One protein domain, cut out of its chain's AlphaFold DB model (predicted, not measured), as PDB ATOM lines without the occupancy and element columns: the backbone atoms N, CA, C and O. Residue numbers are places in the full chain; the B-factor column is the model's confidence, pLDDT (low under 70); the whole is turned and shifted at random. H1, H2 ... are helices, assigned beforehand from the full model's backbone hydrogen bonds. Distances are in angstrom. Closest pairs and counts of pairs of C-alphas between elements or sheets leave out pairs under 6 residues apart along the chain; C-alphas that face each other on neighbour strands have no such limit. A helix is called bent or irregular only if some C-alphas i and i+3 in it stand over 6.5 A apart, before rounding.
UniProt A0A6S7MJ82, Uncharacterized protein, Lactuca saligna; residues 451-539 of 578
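Overview. This is residues 451 to 539 of the 578 residues of an uncharacterized protein of Lactuca saligna (UniProt A0A6S7MJ82). What does the model look like? It is a body of short helices and loops with one helical arm sticking out: H1 lies across one end of the body, H2 runs away from that end along one side, H3 and H4 come back toward it along another, and H5 sits nearest the middle. H6 begins in the body, and its residues 524 to 534, with the tail 535 to 539, make the arm. What is it made of and how large is it? The printed part has 89 residues with six named helices, H1 to H6 in chain order, and no named strand; its class is all helix. The whole is loose, with a radius of gyration of the C-alphas of 15.1 A, and spans 47 by 32 by 20 A.

Arrangement. Where does the first helix stand? H1, residues 451 to 461, only just touches H6, residues 517 to 534, with 3 pairs of C-alphas within 8 A. The closest C-alphas are those of Thr 452 and Tyr 518, 7.3 A apart, and the lines are about perpendicular at 78 degrees. What stands around the fifth helix? H2, residues 467 to 475, is close to but not clearly touching H5, residues 508 to 513: their closest C-alphas, Lys 473 and Leu 510, are 7.6 A apart. H5 and H3, residues 483 to 490, are near each other, with 7 pairs of C-alphas within 10 A. H5 only just touches H6, with 3 pairs within 8 A, the closest C-alphas being those of Phe 511 and Ser 519 at 6.5 A, at a steep tilt of 49 degrees, opposite ways. Which helix touches no other, and how are the backbones formed? H4, residues 494 to 499, touches no helix; it is apart from H1, H2 and H6, among others. In H1, H2 and H5 every O i to N i+4 pair is within hydrogen-bond range, against 2 of 4 in H3, 1 of 2 in H4 and 13 of 14 in H6. H3 is irregular, with C-alphas 485 and 488 7.3 A apart.

Along the chain. Where does the first helix begin? H1 starts with C-alpha 451 at (92.885, 26.318, 16.866) and is 15.6 A long; H2 follows with 12.9 A. Where is the longest helix? H6 runs 26.0 A from C-alpha 517 at (94.017, 38.682, 19.965) to C-alpha 534 at (74.325, 37.880, 3.080).

Size, cuts and confidence. How far does it reach? The C-alphas farthest apart, those of Ser 498 and Leu 538, are 49.1 A apart. Is the printed part whole? It has no cut, and no link is long. Where is confidence low? The mean pLDDT of the printed part is 70.8, and 35 residues are under 70, among them 451 to 456, 493 to 498 and 534 to 539.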
ATOM      1  N   LEU A 451      92.180  26.027  15.611       52.69
ATOM      2  CA  LEU A 451      92.885  26.318  16.866       52.69
ATOM      3  C   LEU A 451      92.090  27.233  17.808       52.69
ATOM      4  O   LEU A 451      92.225  27.118  19.025       52.69
ATOM      5  N   THR A 452      91.256  28.126  17.273       62.66
ATOM      6  CA  THR A 452      90.458  29.048  18.098       62.66
ATOM      7  C   THR A 452      89.220  28.346  18.647       62.66
ATOM      8  O   THR A 452      88.917  28.473  19.830       62.66
ATOM      9  N   LEU A 453      88.575  27.513  17.827       65.94
ATOM     10  CA  LEU A 453      87.416  26.717  18.236       65.94
ATOM     11  C   LEU A 453      87.770  25.680  19.315       65.94
ATOM     12  O   LEU A 453      86.961  25.424  20.202       65.94
ATOM     13  N   ILE A 454      88.989  25.128  19.297       68.44
ATOM     14  CA  ILE A 454      89.481  24.212  20.342       68.44
ATOM     15  C   ILE A 454      89.653  24.938  21.689       68.44
ATOM     16  O   ILE A 454      89.281  24.402  22.738       68.44
ATOM     17  N   VAL A 455      90.183  26.167  21.684       69.94
ATOM     18  CA  VAL A 455      90.321  26.988  22.903       69.94
ATOM     19  C   VAL A 455      88.949  27.421  23.436       69.94
ATOM     20  O   VAL A 455      88.740  27.433  24.650       69.94
ATOM     21  N   ASP A 456      87.990  27.694  22.551       69.62
ATOM     22  CA  ASP A 456      86.612  28.033  22.924       69.62
ATOM     23  C   ASP A 456      85.879  26.833  23.539       69.62
ATOM     24  O   ASP A 456      85.309  26.939  24.628       69.62
ATOM     25  N   ALA A 457      85.948  25.666  22.895       70.50
ATOM     26  CA  ALA A 457      85.314  24.444  23.382       70.50
ATOM     27  C   ALA A 457      85.898  23.985  24.729       70.50
ATOM     28  O   ALA A 457      85.153  23.575  25.622       70.50
ATOM     29  N   SER A 458      87.218  24.090  24.916       70.62
ATOM     30  CA  SER A 458      87.885  23.763  26.189       70.62
ATOM     31  C   SER A 458      87.604  24.785  27.296       70.62
ATOM     32  O   SER A 458      87.417  24.404  28.449       70.62
ATOM     33  N   THR A 459      87.493  26.074  26.957       78.44
ATOM     34  CA  THR A 459      87.048  27.123  27.889       78.44
ATOM     35  C   THR A 459      85.622  26.863  28.373       78.44
ATOM     36  O   THR A 459      85.352  26.995  29.564       78.44
ATOM     37  N   TYR A 460      84.729  26.463  27.465       69.94
ATOM     38  CA  TYR A 460      83.316  26.232  27.755       69.94
ATOM     39  C   TYR A 460      83.056  24.924  28.524       69.94
ATOM     40  O   TYR A 460      82.163  24.858  29.361       69.94
ATOM     41  N   SER A 461      83.855  23.884  28.275       67.06
ATOM     42  CA  SER A 461      83.728  22.574  28.938       67.06
ATOM     43  C   SER A 461      84.492  22.457  30.264       67.06
ATOM     44  O   SER A 461      84.354  21.457  30.972       67.06
ATOM     45  N   SER A 462      85.295  23.460  30.634       78.38
ATOM     46  CA  SER A 462      86.079  23.425  31.869       78.38
ATOM     47  C   SER A 462      85.205  23.631  33.109       78.38
ATOM     48  O   SER A 462      84.646  24.705  33.327       78.38
ATOM     49  N   ARG A 463      85.178  22.628  33.999       63.16
ATOM     50  CA  ARG A 463      84.546  22.718  35.334       63.16
ATOM     51  C   ARG A 463      85.159  23.802  36.228       63.16
ATOM     52  O   ARG A 463      84.552  24.195  37.216       63.16
ATOM     53  N   CYS A 464      86.347  24.304  35.883       63.84
ATOM     54  CA  CYS A 464      87.029  25.375  36.610       63.84
ATOM     55  C   CYS A 464      86.550  26.781  36.206       63.84
ATOM     56  O   CYS A 464      87.188  27.772  36.573       63.84
ATOM     57  N   TYR A 465      85.463  26.900  35.435       73.62
ATOM     58  CA  TYR A 465      84.901  28.196  35.074       73.62
ATOM     59  C   TYR A 465      84.336  28.900  36.316       73.62
ATOM     60  O   TYR A 465      83.336  28.502  36.906       73.62
ATOM     61  N   LEU A 466      85.038  29.941  36.762       72.81
ATOM     62  CA  LEU A 466      84.805  30.576  38.058       72.81
ATOM     63  C   LEU A 466      83.453  31.313  38.102       72.81
ATOM     64  O   LEU A 466      83.191  32.177  37.263       72.81
ATOM     65  N   HIS A 467      82.674  31.096  39.172       69.56
ATOM     66  CA  HIS A 467      81.437  31.830  39.519       69.56
ATOM     67  C   HIS A 467      81.549  33.364  39.379       69.56
ATOM     68  O   HIS A 467      80.576  34.049  39.061       69.56
ATOM     69  N   LEU A 468      82.754  33.915  39.560       64.56
ATOM     70  CA  LEU A 468      83.050  35.341  39.396       64.56
ATOM     71  C   LEU A 468      82.790  35.869  37.972       64.56
ATOM     72  O   LEU A 468      82.488  37.052  37.819       64.56
ATOM     73  N   CYS A 469      82.890  35.034  36.934       76.56
ATOM     74  CA  CYS A 469      82.571  35.426  35.556       76.56
ATOM     75  C   CYS A 469      81.058  35.632  35.362       76.56
ATOM     76  O   CYS A 469      80.656  36.621  34.746       76.56
ATOM     77  N   SER A 470      80.229  34.774  35.965       74.31
ATOM     78  CA  SER A 470      78.762  34.867  35.907       74.31
ATOM     79  C   SER A 470      78.226  36.083  36.681       74.31
ATOM     80  O   SER A 470      77.435  36.867  36.155       74.31
ATOM     81  N   ILE A 471      78.758  36.352  37.881       72.31
ATOM     82  CA  ILE A 471      78.394  37.550  38.666       72.31
ATOM     83  C   ILE A 471      78.718  38.835  37.883       72.31
ATOM     84  O   ILE A 471      77.907  39.758  37.808       72.31
ATOM     85  N   ARG A 472      79.884  38.888  37.227       75.75
ATOM     86  CA  ARG A 472      80.292  40.039  36.402       75.75
ATOM     87  C   ARG A 472      79.429  40.221  35.157       75.75
ATOM     88  O   ARG A 472      79.221  41.363  34.743       75.75
ATOM     89  N   LYS A 473      78.934  39.138  34.554       81.31
ATOM     90  CA  LYS A 473      77.981  39.196  33.438       81.31
ATOM     91  C   LYS A 473      76.699  39.910  33.857       81.31
ATOM     92  O   LYS A 473      76.272  40.826  33.160       81.31
ATOM     93  N   ASN A 474      76.148  39.552  35.013       76.44
ATOM     94  CA  ASN A 474      74.899  40.129  35.507       76.44
ATOM     95  C   ASN A 474      75.045  41.608  35.893       76.44
ATOM     96  O   ASN A 474      74.163  42.404  35.581       76.44
ATOM     97  N   ILE A 475      76.179  42.004  36.482       76.62
ATOM     98  CA  ILE A 475      76.434  43.405  36.865       76.62
ATOM     99  C   ILE A 475      76.518  44.328  35.640       76.62
ATOM    100  O   ILE A 475      76.019  45.446  35.676       76.62
ATOM    101  N   ASN A 476      77.123  43.877  34.539       75.31
ATOM    102  CA  ASN A 476      77.370  44.735  33.374       75.31
ATOM    103  C   ASN A 476      76.229  44.729  32.335       75.31
ATOM    104  O   ASN A 476      76.357  45.368  31.290       75.31
ATOM    105  N   HIS A 477      75.127  44.011  32.578       63.19
ATOM    106  CA  HIS A 477      74.112  43.737  31.554       63.19
ATOM    107  C   HIS A 477      73.195  44.927  31.203       63.19
ATOM    108  O   HIS A 477      72.363  44.798  30.306       63.19
ATOM    109  N   THR A 478      73.330  46.084  31.863       47.00
ATOM    110  CA  THR A 478      72.339  47.175  31.761       47.00
ATOM    111  C   THR A 478      72.897  48.566  31.461       47.00
ATOM    112  O   THR A 478      72.108  49.474  31.209       47.00
ATOM    113  N   ASN A 479      74.220  48.788  31.442       70.25
ATOM    114  CA  ASN A 479      74.741  50.145  31.242       70.25
ATOM    115  C   ASN A 479      76.142  50.199  30.607       70.25
ATOM    116  O   ASN A 479      77.152  49.939  31.263       70.25
ATOM    117  N   CYS A 480      76.222  50.647  29.348       64.75
ATOM    118  CA  CYS A 480      77.489  50.897  28.647       64.75
ATOM    119  C   CYS A 480      78.411  51.886  29.390       64.75
ATOM    120  O   CYS A 480      79.625  51.848  29.193       64.75
ATOM    121  N   ASN A 481      77.867  52.723  30.280       72.56
ATOM    122  CA  ASN A 481      78.637  53.690  31.066       72.56
ATOM    123  C   ASN A 481      79.366  53.064  32.269       72.56
ATOM    124  O   ASN A 481      80.242  53.707  32.839       72.56
ATOM    125  N   GLN A 482      79.052  51.822  32.656       68.31
ATOM    126  CA  GLN A 482      79.753  51.109  33.738       68.31
ATOM    127  C   GLN A 482      80.995  50.349  33.250       68.31
ATOM    128  O   GLN A 482      81.880  50.013  34.036       68.31
ATOM    129  N   LEU A 483      81.103  50.125  31.938       68.56
ATOM    130  CA  LEU A 483      82.223  49.413  31.332       68.56
ATOM    131  C   LEU A 483      83.588  50.079  31.604       68.56
ATOM    132  O   LEU A 483      84.509  49.363  31.995       68.56
ATOM    133  N   PRO A 484      83.749  51.414  31.460       73.31
ATOM    134  CA  PRO A 484      85.021  52.088  31.736       73.31
ATOM    135  C   PRO A 484      85.437  52.002  33.210       73.31
ATOM    136  O   PRO A 484      86.621  51.887  33.509       73.31
ATOM    137  N   ILE A 485      84.469  51.992  34.133       70.75
ATOM    138  CA  ILE A 485      84.711  51.899  35.583       70.75
ATOM    139  C   ILE A 485      85.269  50.511  35.940       70.75
ATOM    140  O   ILE A 485      86.177  50.385  36.760       70.75
ATOM    141  N   ASN A 486      84.802  49.471  35.245       68.81
ATOM    142  CA  ASN A 486      85.220  48.086  35.468       68.81
ATOM    143  C   ASN A 486      86.395  47.628  34.578       68.81
ATOM    144  O   ASN A 486      86.906  46.521  34.767       68.81
ATOM    145  N   GLN A 487      86.871  48.455  33.638       74.25
ATOM    146  CA  GLN A 487      87.937  48.091  32.688       74.25
ATOM    147  C   GLN A 487      89.251  47.706  33.379       74.25
ATOM    148  O   GLN A 487      89.885  46.726  32.986       74.25
ATOM    149  N   THR A 488      89.642  48.397  34.450       70.81
ATOM    150  CA  THR A 488      90.877  48.080  35.191       70.81
ATOM    151  C   THR A 488      90.804  46.716  35.883       70.81
ATOM    152  O   THR A 488      91.813  46.021  35.997       70.81
ATOM    153  N   LEU A 489      89.610  46.287  36.304       69.06
ATOM    154  CA  LEU A 489      89.382  44.955  36.874       69.06
ATOM    155  C   LEU A 489      89.274  43.870  35.791       69.06
ATOM    156  O   LEU A 489      89.739  42.752  36.010       69.06
ATOM    157  N   LEU A 490      88.714  44.202  34.623       67.81
ATOM    158  CA  LEU A 490      88.632  43.323  33.448       67.81
ATOM    159  C   LEU A 490      90.008  43.040  32.824       67.81
ATOM    160  O   LEU A 490      90.246  41.937  32.339       67.81
ATOM    161  N   LEU A 491      90.926  44.008  32.859       72.88
ATOM    162  CA  LEU A 491      92.255  43.897  32.249       72.88
ATOM    163  C   LEU A 491      93.316  43.253  33.156       72.88
ATOM    164  O   LEU A 491      94.445  43.026  32.706       72.88
ATOM    165  N   LYS A 492      92.989  42.906  34.411       78.81
ATOM    166  CA  LYS A 492      93.908  42.139  35.268       78.81
ATOM    167  C   LYS A 492      94.115  40.735  34.683       78.81
ATOM    168  O   LYS A 492      93.263  39.859  34.781       78.81
ATOM    169  N   ARG A 493      95.297  40.521  34.090       62.16
ATOM    170  CA  ARG A 493      95.735  39.307  33.358       62.16
ATOM    171  C   ARG A 493      95.849  38.018  34.191       62.16
ATOM    172  O   ARG A 493      96.322  37.007  33.673       62.16
ATOM    173  N   THR A 494      95.468  38.028  35.465       54.75
ATOM    174  CA  THR A 494      95.732  36.930  36.412       54.75
ATOM    175  C   THR A 494      95.012  35.631  36.048       54.75
ATOM    176  O   THR A 494      95.527  34.552  36.330       54.75
ATOM    177  N   ASN A 495      93.872  35.719  35.361       59.41
ATOM    178  CA  ASN A 495      93.018  34.553  35.116       59.41
ATOM    179  C   ASN A 495      93.408  33.780  33.844       59.41
ATOM    180  O   ASN A 495      93.360  32.556  33.835       59.41
ATOM    181  N   CYS A 496      93.874  34.465  32.791       62.03
ATOM    182  CA  CYS A 496      94.285  33.785  31.555       62.03
ATOM    183  C   CYS A 496      95.588  32.989  31.725       62.03
ATOM    184  O   CYS A 496      95.754  31.948  31.099       62.03
ATOM    185  N   ARG A 497      96.519  33.468  32.564       64.44
ATOM    186  CA  ARG A 497      97.828  32.815  32.753       64.44
ATOM    187  C   ARG A 497      97.775  31.550  33.606       64.44
ATOM    188  O   ARG A 497      98.623  30.690  33.424       64.44
ATOM    189  N   SER A 498      96.835  31.464  34.542       65.00
ATOM    190  CA  SER A 498      96.762  30.360  35.507       65.00
ATOM    191  C   SER A 498      95.926  29.184  35.007       65.00
ATOM    192  O   SER A 498      96.251  28.048  35.324       65.00
ATOM    193  N   ALA A 499      94.886  29.445  34.209       72.75
ATOM    194  CA  ALA A 499      93.949  28.407  33.784       72.75
ATOM    195  C   ALA A 499      93.997  28.076  32.282       72.75
ATOM    196  O   ALA A 499      93.420  27.075  31.876       72.75
ATOM    197  N   GLY A 500      94.633  28.906  31.441       82.31
ATOM    198  CA  GLY A 500      94.543  28.757  29.980       82.31
ATOM    199  C   GLY A 500      93.138  29.026  29.417       82.31
ATOM    200  O   GLY A 500      92.856  28.679  28.277       82.31
ATOM    201  N   ILE A 501      92.261  29.648  30.215       81.25
ATOM    202  CA  ILE A 501      90.850  29.906  29.902       81.25
ATOM    203  C   ILE A 501      90.668  31.370  29.487       81.25
ATOM    204  O   ILE A 501      91.279  32.280  30.065       81.25
ATOM    205  N   VAL A 502      89.788  31.619  28.514       82.75
ATOM    206  CA  VAL A 502      89.385  32.973  28.103       82.75
ATOM    207  C   VAL A 502      88.185  33.441  28.951       82.75
ATOM    208  O   VAL A 502      87.081  32.915  28.807       82.75
ATOM    209  N   PRO A 503      88.341  34.424  29.859       81.19
ATOM    210  CA  PRO A 503      87.237  34.889  30.695       81.19
ATOM    211  C   PRO A 503      86.235  35.737  29.896       81.19
ATOM    212  O   PRO A 503      86.612  36.465  28.981       81.19
ATOM    213  N   SER A 504      84.971  35.747  30.332       81.94
ATOM    214  CA  SER A 504      83.891  36.605  29.794       81.94
ATOM    215  C   SER A 504      83.381  36.254  28.387       81.94
ATOM    216  O   SER A 504      82.787  37.099  27.720       81.94
ATOM    217  N   TYR A 505      83.574  35.008  27.950       80.25
ATOM    218  CA  TYR A 505      83.093  34.509  26.656       80.25
ATOM    219  C   TYR A 505      81.555  34.439  26.536       80.25
ATOM    220  O   TYR A 505      81.000  34.568  25.452       80.25
ATOM    221  N   GLU A 506      80.839  34.303  27.655       80.88
ATOM    222  CA  GLU A 506      79.385  34.074  27.688       80.88
ATOM    223  C   GLU A 506      78.507  35.285  27.327       80.88
ATOM    224  O   GLU A 506      77.279  35.173  27.284       80.88
ATOM    225  N   SER A 507      79.097  36.470  27.163       87.19
ATOM    226  CA  SER A 507      78.364  37.690  26.825       87.19
ATOM    227  C   SER A 507      79.028  38.372  25.647       87.19
ATOM    228  O   SER A 507      80.144  38.871  25.763       87.19
ATOM    229  N   PHE A 508      78.306  38.467  24.530       76.19
ATOM    230  CA  PHE A 508      78.776  39.154  23.327       76.19
ATOM    231  C   PHE A 508      79.227  40.600  23.612       76.19
ATOM    232  O   PHE A 508      80.193  41.083  23.024       76.19
ATOM    233  N   HIS A 509      78.576  41.283  24.561       77.88
ATOM    234  CA  HIS A 509      78.916  42.653  24.948       77.88
ATOM    235  C   HIS A 509      80.245  42.746  25.710       77.88
ATOM    236  O   HIS A 509      81.079  43.589  25.377       77.88
ATOM    237  N   LEU A 510      80.470  41.867  26.693       78.00
ATOM    238  CA  LEU A 510      81.743  41.803  27.424       78.00
ATOM    239  C   LEU A 510      82.872  41.287  26.533       78.00
ATOM    240  O   LEU A 510      83.998  41.784  26.593       78.00
ATOM    241  N   PHE A 511      82.547  40.347  25.652       81.81
ATOM    242  CA  PHE A 511      83.456  39.792  24.672       81.81
ATOM    243  C   PHE A 511      83.977  40.860  23.706       81.81
ATOM    244  O   PHE A 511      85.189  41.025  23.560       81.81
ATOM    245  N   LYS A 512      83.073  41.663  23.126       74.19
ATOM    246  CA  LYS A 512      83.400  42.781  22.227       74.19
ATOM    247  C   LYS A 512      84.280  43.846  22.893       74.19
ATOM    248  O   LYS A 512      85.056  44.512  22.216       74.19
ATOM    249  N   ALA A 513      84.161  44.008  24.207       74.69
ATOM    250  CA  ALA A 513      84.946  44.962  24.982       74.69
ATOM    251  C   ALA A 513      86.345  44.454  25.368       74.69
ATOM    252  O   ALA A 513      87.208  45.245  25.753       74.69
ATOM    253  N   SER A 514      86.586  43.145  25.281       77.75
ATOM    254  CA  SER A 514      87.881  42.551  25.599       77.75
ATOM    255  C   SER A 514      88.881  42.777  24.455       77.75
ATOM    256  O   SER A 514      88.577  42.570  23.282       77.75
ATOM    257  N   LEU A 515      90.094  43.231  24.784       55.53
ATOM    258  CA  LEU A 515      91.088  43.755  23.830       55.53
ATOM    259  C   LEU A 515      92.196  42.740  23.471       55.53
ATOM    260  O   LEU A 515      93.335  43.128  23.209       55.53
ATOM    261  N   MET A 516      91.899  41.436  23.483       74.19
ATOM    262  CA  MET A 516      92.895  40.380  23.237       74.19
ATOM    263  C   MET A 516      92.837  39.826  21.804       74.19
ATOM    264  O   MET A 516      91.822  39.906  21.125       74.19
ATOM    265  N   ALA A 517      93.939  39.245  21.319       65.75
ATOM    266  CA  ALA A 517      94.017  38.682  19.965       65.75
ATOM    267  C   ALA A 517      92.928  37.621  19.690       65.75
ATOM    268  O   ALA A 517      92.331  37.630  18.619       65.75
ATOM    269  N   TYR A 518      92.597  36.792  20.687       69.00
ATOM    270  CA  TYR A 518      91.508  35.811  20.614       69.00
ATOM    271  C   TYR A 518      90.132  36.454  20.409       69.00
ATOM    272  O   TYR A 518      89.352  35.985  19.582       69.00
ATOM    273  N   SER A 519      89.849  37.574  21.088       73.56
ATOM    274  CA  SER A 519      88.561  38.250  20.916       73.56
ATOM    275  C   SER A 519      88.409  38.847  19.524       73.56
ATOM    276  O   SER A 519      87.322  38.813  18.956       73.56
ATOM    277  N   ARG A 520      89.511  39.308  18.921       75.19
ATOM    278  CA  ARG A 520      89.528  39.807  17.539       75.19
ATOM    279  C   ARG A 520      89.278  38.716  16.503       75.19
ATOM    280  O   ARG A 520      88.589  39.001  15.532       75.19
ATOM    281  N   ILE A 521      89.807  37.506  16.694       77.81
ATOM    282  CA  ILE A 521      89.620  36.390  15.747       77.81
ATOM    283  C   ILE A 521      88.145  35.978  15.707       77.81
ATOM    284  O   ILE A 521      87.517  35.966  14.656       77.81
ATOM    285  N   ILE A 522      87.544  35.763  16.870       73.50
ATOM    286  CA  ILE A 522      86.148  35.323  16.985       73.50
ATOM    287  C   ILE A 522      85.186  36.464  16.626       73.50
ATOM    288  O   ILE A 522      84.188  36.248  15.940       73.50
ATOM    289  N   HIS A 523      85.512  37.708  16.997       76.38
ATOM    290  CA  HIS A 523      84.795  38.878  16.488       76.38
ATOM    291  C   HIS A 523      84.980  39.045  14.974       76.38
ATOM    292  O   HIS A 523      84.138  39.671  14.350       76.38
ATOM    293  N   GLY A 524      86.037  38.506  14.360       80.69
ATOM    294  CA  GLY A 524      86.196  38.416  12.906       80.69
ATOM    295  C   GLY A 524      85.279  37.365  12.274       80.69
ATOM    296  O   GLY A 524      84.732  37.593  11.195       80.69
ATOM    297  N   ASN A 525      85.016  36.267  12.986       78.81
ATOM    298  CA  ASN A 525      84.152  35.179  12.521       78.81
ATOM    299  C   ASN A 525      82.669  35.568  12.465       78.81
ATOM    300  O   ASN A 525      81.943  35.086  11.597       78.81
ATOM    301  N   VAL A 526      82.207  36.479  13.328       79.00
ATOM    302  CA  VAL A 526      80.802  36.931  13.332       79.00
ATOM    303  C   VAL A 526      80.436  37.721  12.057       79.00
ATOM    304  O   VAL A 526      79.477  37.339  11.386       79.00
ATOM    305  N   PRO A 527      81.182  38.765  11.639       76.75
ATOM    306  CA  PRO A 527      81.012  39.409  10.341       76.75
ATOM    307  C   PRO A 527      81.194  38.454   9.166       76.75
ATOM    308  O   PRO A 527      80.464  38.600   8.196       76.75
ATOM    309  N   LEU A 528      82.103  37.473   9.237       74.00
ATOM    310  CA  LEU A 528      82.254  36.466   8.180       74.00
ATOM    311  C   LEU A 528      81.019  35.567   8.064       74.00
ATOM    312  O   LEU A 528      80.571  35.302   6.952       74.00
ATOM    313  N   LEU A 529      80.411  35.155   9.181       74.19
ATOM    314  CA  LEU A 529      79.147  34.417   9.184       74.19
ATOM    315  C   LEU A 529      78.012  35.269   8.600       74.19
ATOM    316  O   LEU A 529      77.282  34.801   7.727       74.19
ATOM    317  N   ILE A 530      77.900  36.531   9.026       73.94
ATOM    318  CA  ILE A 530      76.920  37.488   8.491       73.94
ATOM    319  C   ILE A 530      77.147  37.699   6.989       73.94
ATOM    320  O   ILE A 530      76.191  37.662   6.223       73.94
ATOM    321  N   GLN A 531      78.400  37.852   6.558       77.81
ATOM    322  CA  GLN A 531      78.786  38.034   5.161       77.81
ATOM    323  C   GLN A 531      78.488  36.785   4.327       77.81
ATOM    324  O   GLN A 531      77.991  36.900   3.210       77.81
ATOM    325  N   CYS A 532      78.746  35.586   4.851       73.06
ATOM    326  CA  CYS A 532      78.395  34.324   4.205       73.06
ATOM    327  C   CYS A 532      76.878  34.211   4.017       73.06
ATOM    328  O   CYS A 532      76.431  33.921   2.906       73.06
ATOM    329  N   LEU A 533      76.096  34.529   5.054       70.50
ATOM    330  CA  LEU A 533      74.632  34.542   4.999       70.50
ATOM    331  C   LEU A 533      74.097  35.619   4.042       70.50
ATOM    332  O   LEU A 533      73.163  35.352   3.290       70.50
ATOM    333  N   SER A 534      74.714  36.802   3.997       66.19
ATOM    334  CA  SER A 534      74.325  37.880   3.080       66.19
ATOM    335  C   SER A 534      74.799  37.651   1.639       66.19
ATOM    336  O   SER A 534      74.221  38.207   0.711       66.19
ATOM    337  N   SER A 535      75.843  36.840   1.427       58.06
ATOM    338  CA  SER A 535      76.426  36.543   0.106       58.06
ATOM    339  C   SER A 535      75.639  35.525  -0.726       58.06
ATOM    340  O   SER A 535      76.009  35.268  -1.874       58.06
ATOM    341  N   LEU A 536      74.546  34.967  -0.191       61.31
ATOM    342  CA  LEU A 536      73.571  34.142  -0.921       61.31
ATOM    343  C   LEU A 536      72.717  35.005  -1.875       61.31
ATOM    344  O   LEU A 536      71.495  35.062  -1.786       61.31
ATOM    345  N   ASN A 537      73.414  35.690  -2.785       41.78
ATOM    346  CA  ASN A 537      72.965  36.662  -3.778       41.78
ATOM    347  C   ASN A 537      71.649  36.299  -4.492       41.78
ATOM    348  O   ASN A 537      71.650  35.770  -5.599       41.78
ATOM    349  N   LEU A 538      70.538  36.737  -3.904       46.47
ATOM    350  CA  LEU A 538      69.300  37.113  -4.599       46.47
ATOM    351  C   LEU A 538      68.946  38.598  -4.371       46.47
ATOM    352  O   LEU A 538      67.860  39.047  -4.709       46.47
ATOM    353  N   LEU A 539      69.886  39.394  -3.846       45.22
ATOM    354  CA  LEU A 539      69.702  40.817  -3.517       45.22
ATOM    355  C   LEU A 539      70.081  41.788  -4.650       45.22
ATOM    356  O   LEU A 539      70.217  42.985  -4.416       45.22
TER     357      LEU A 539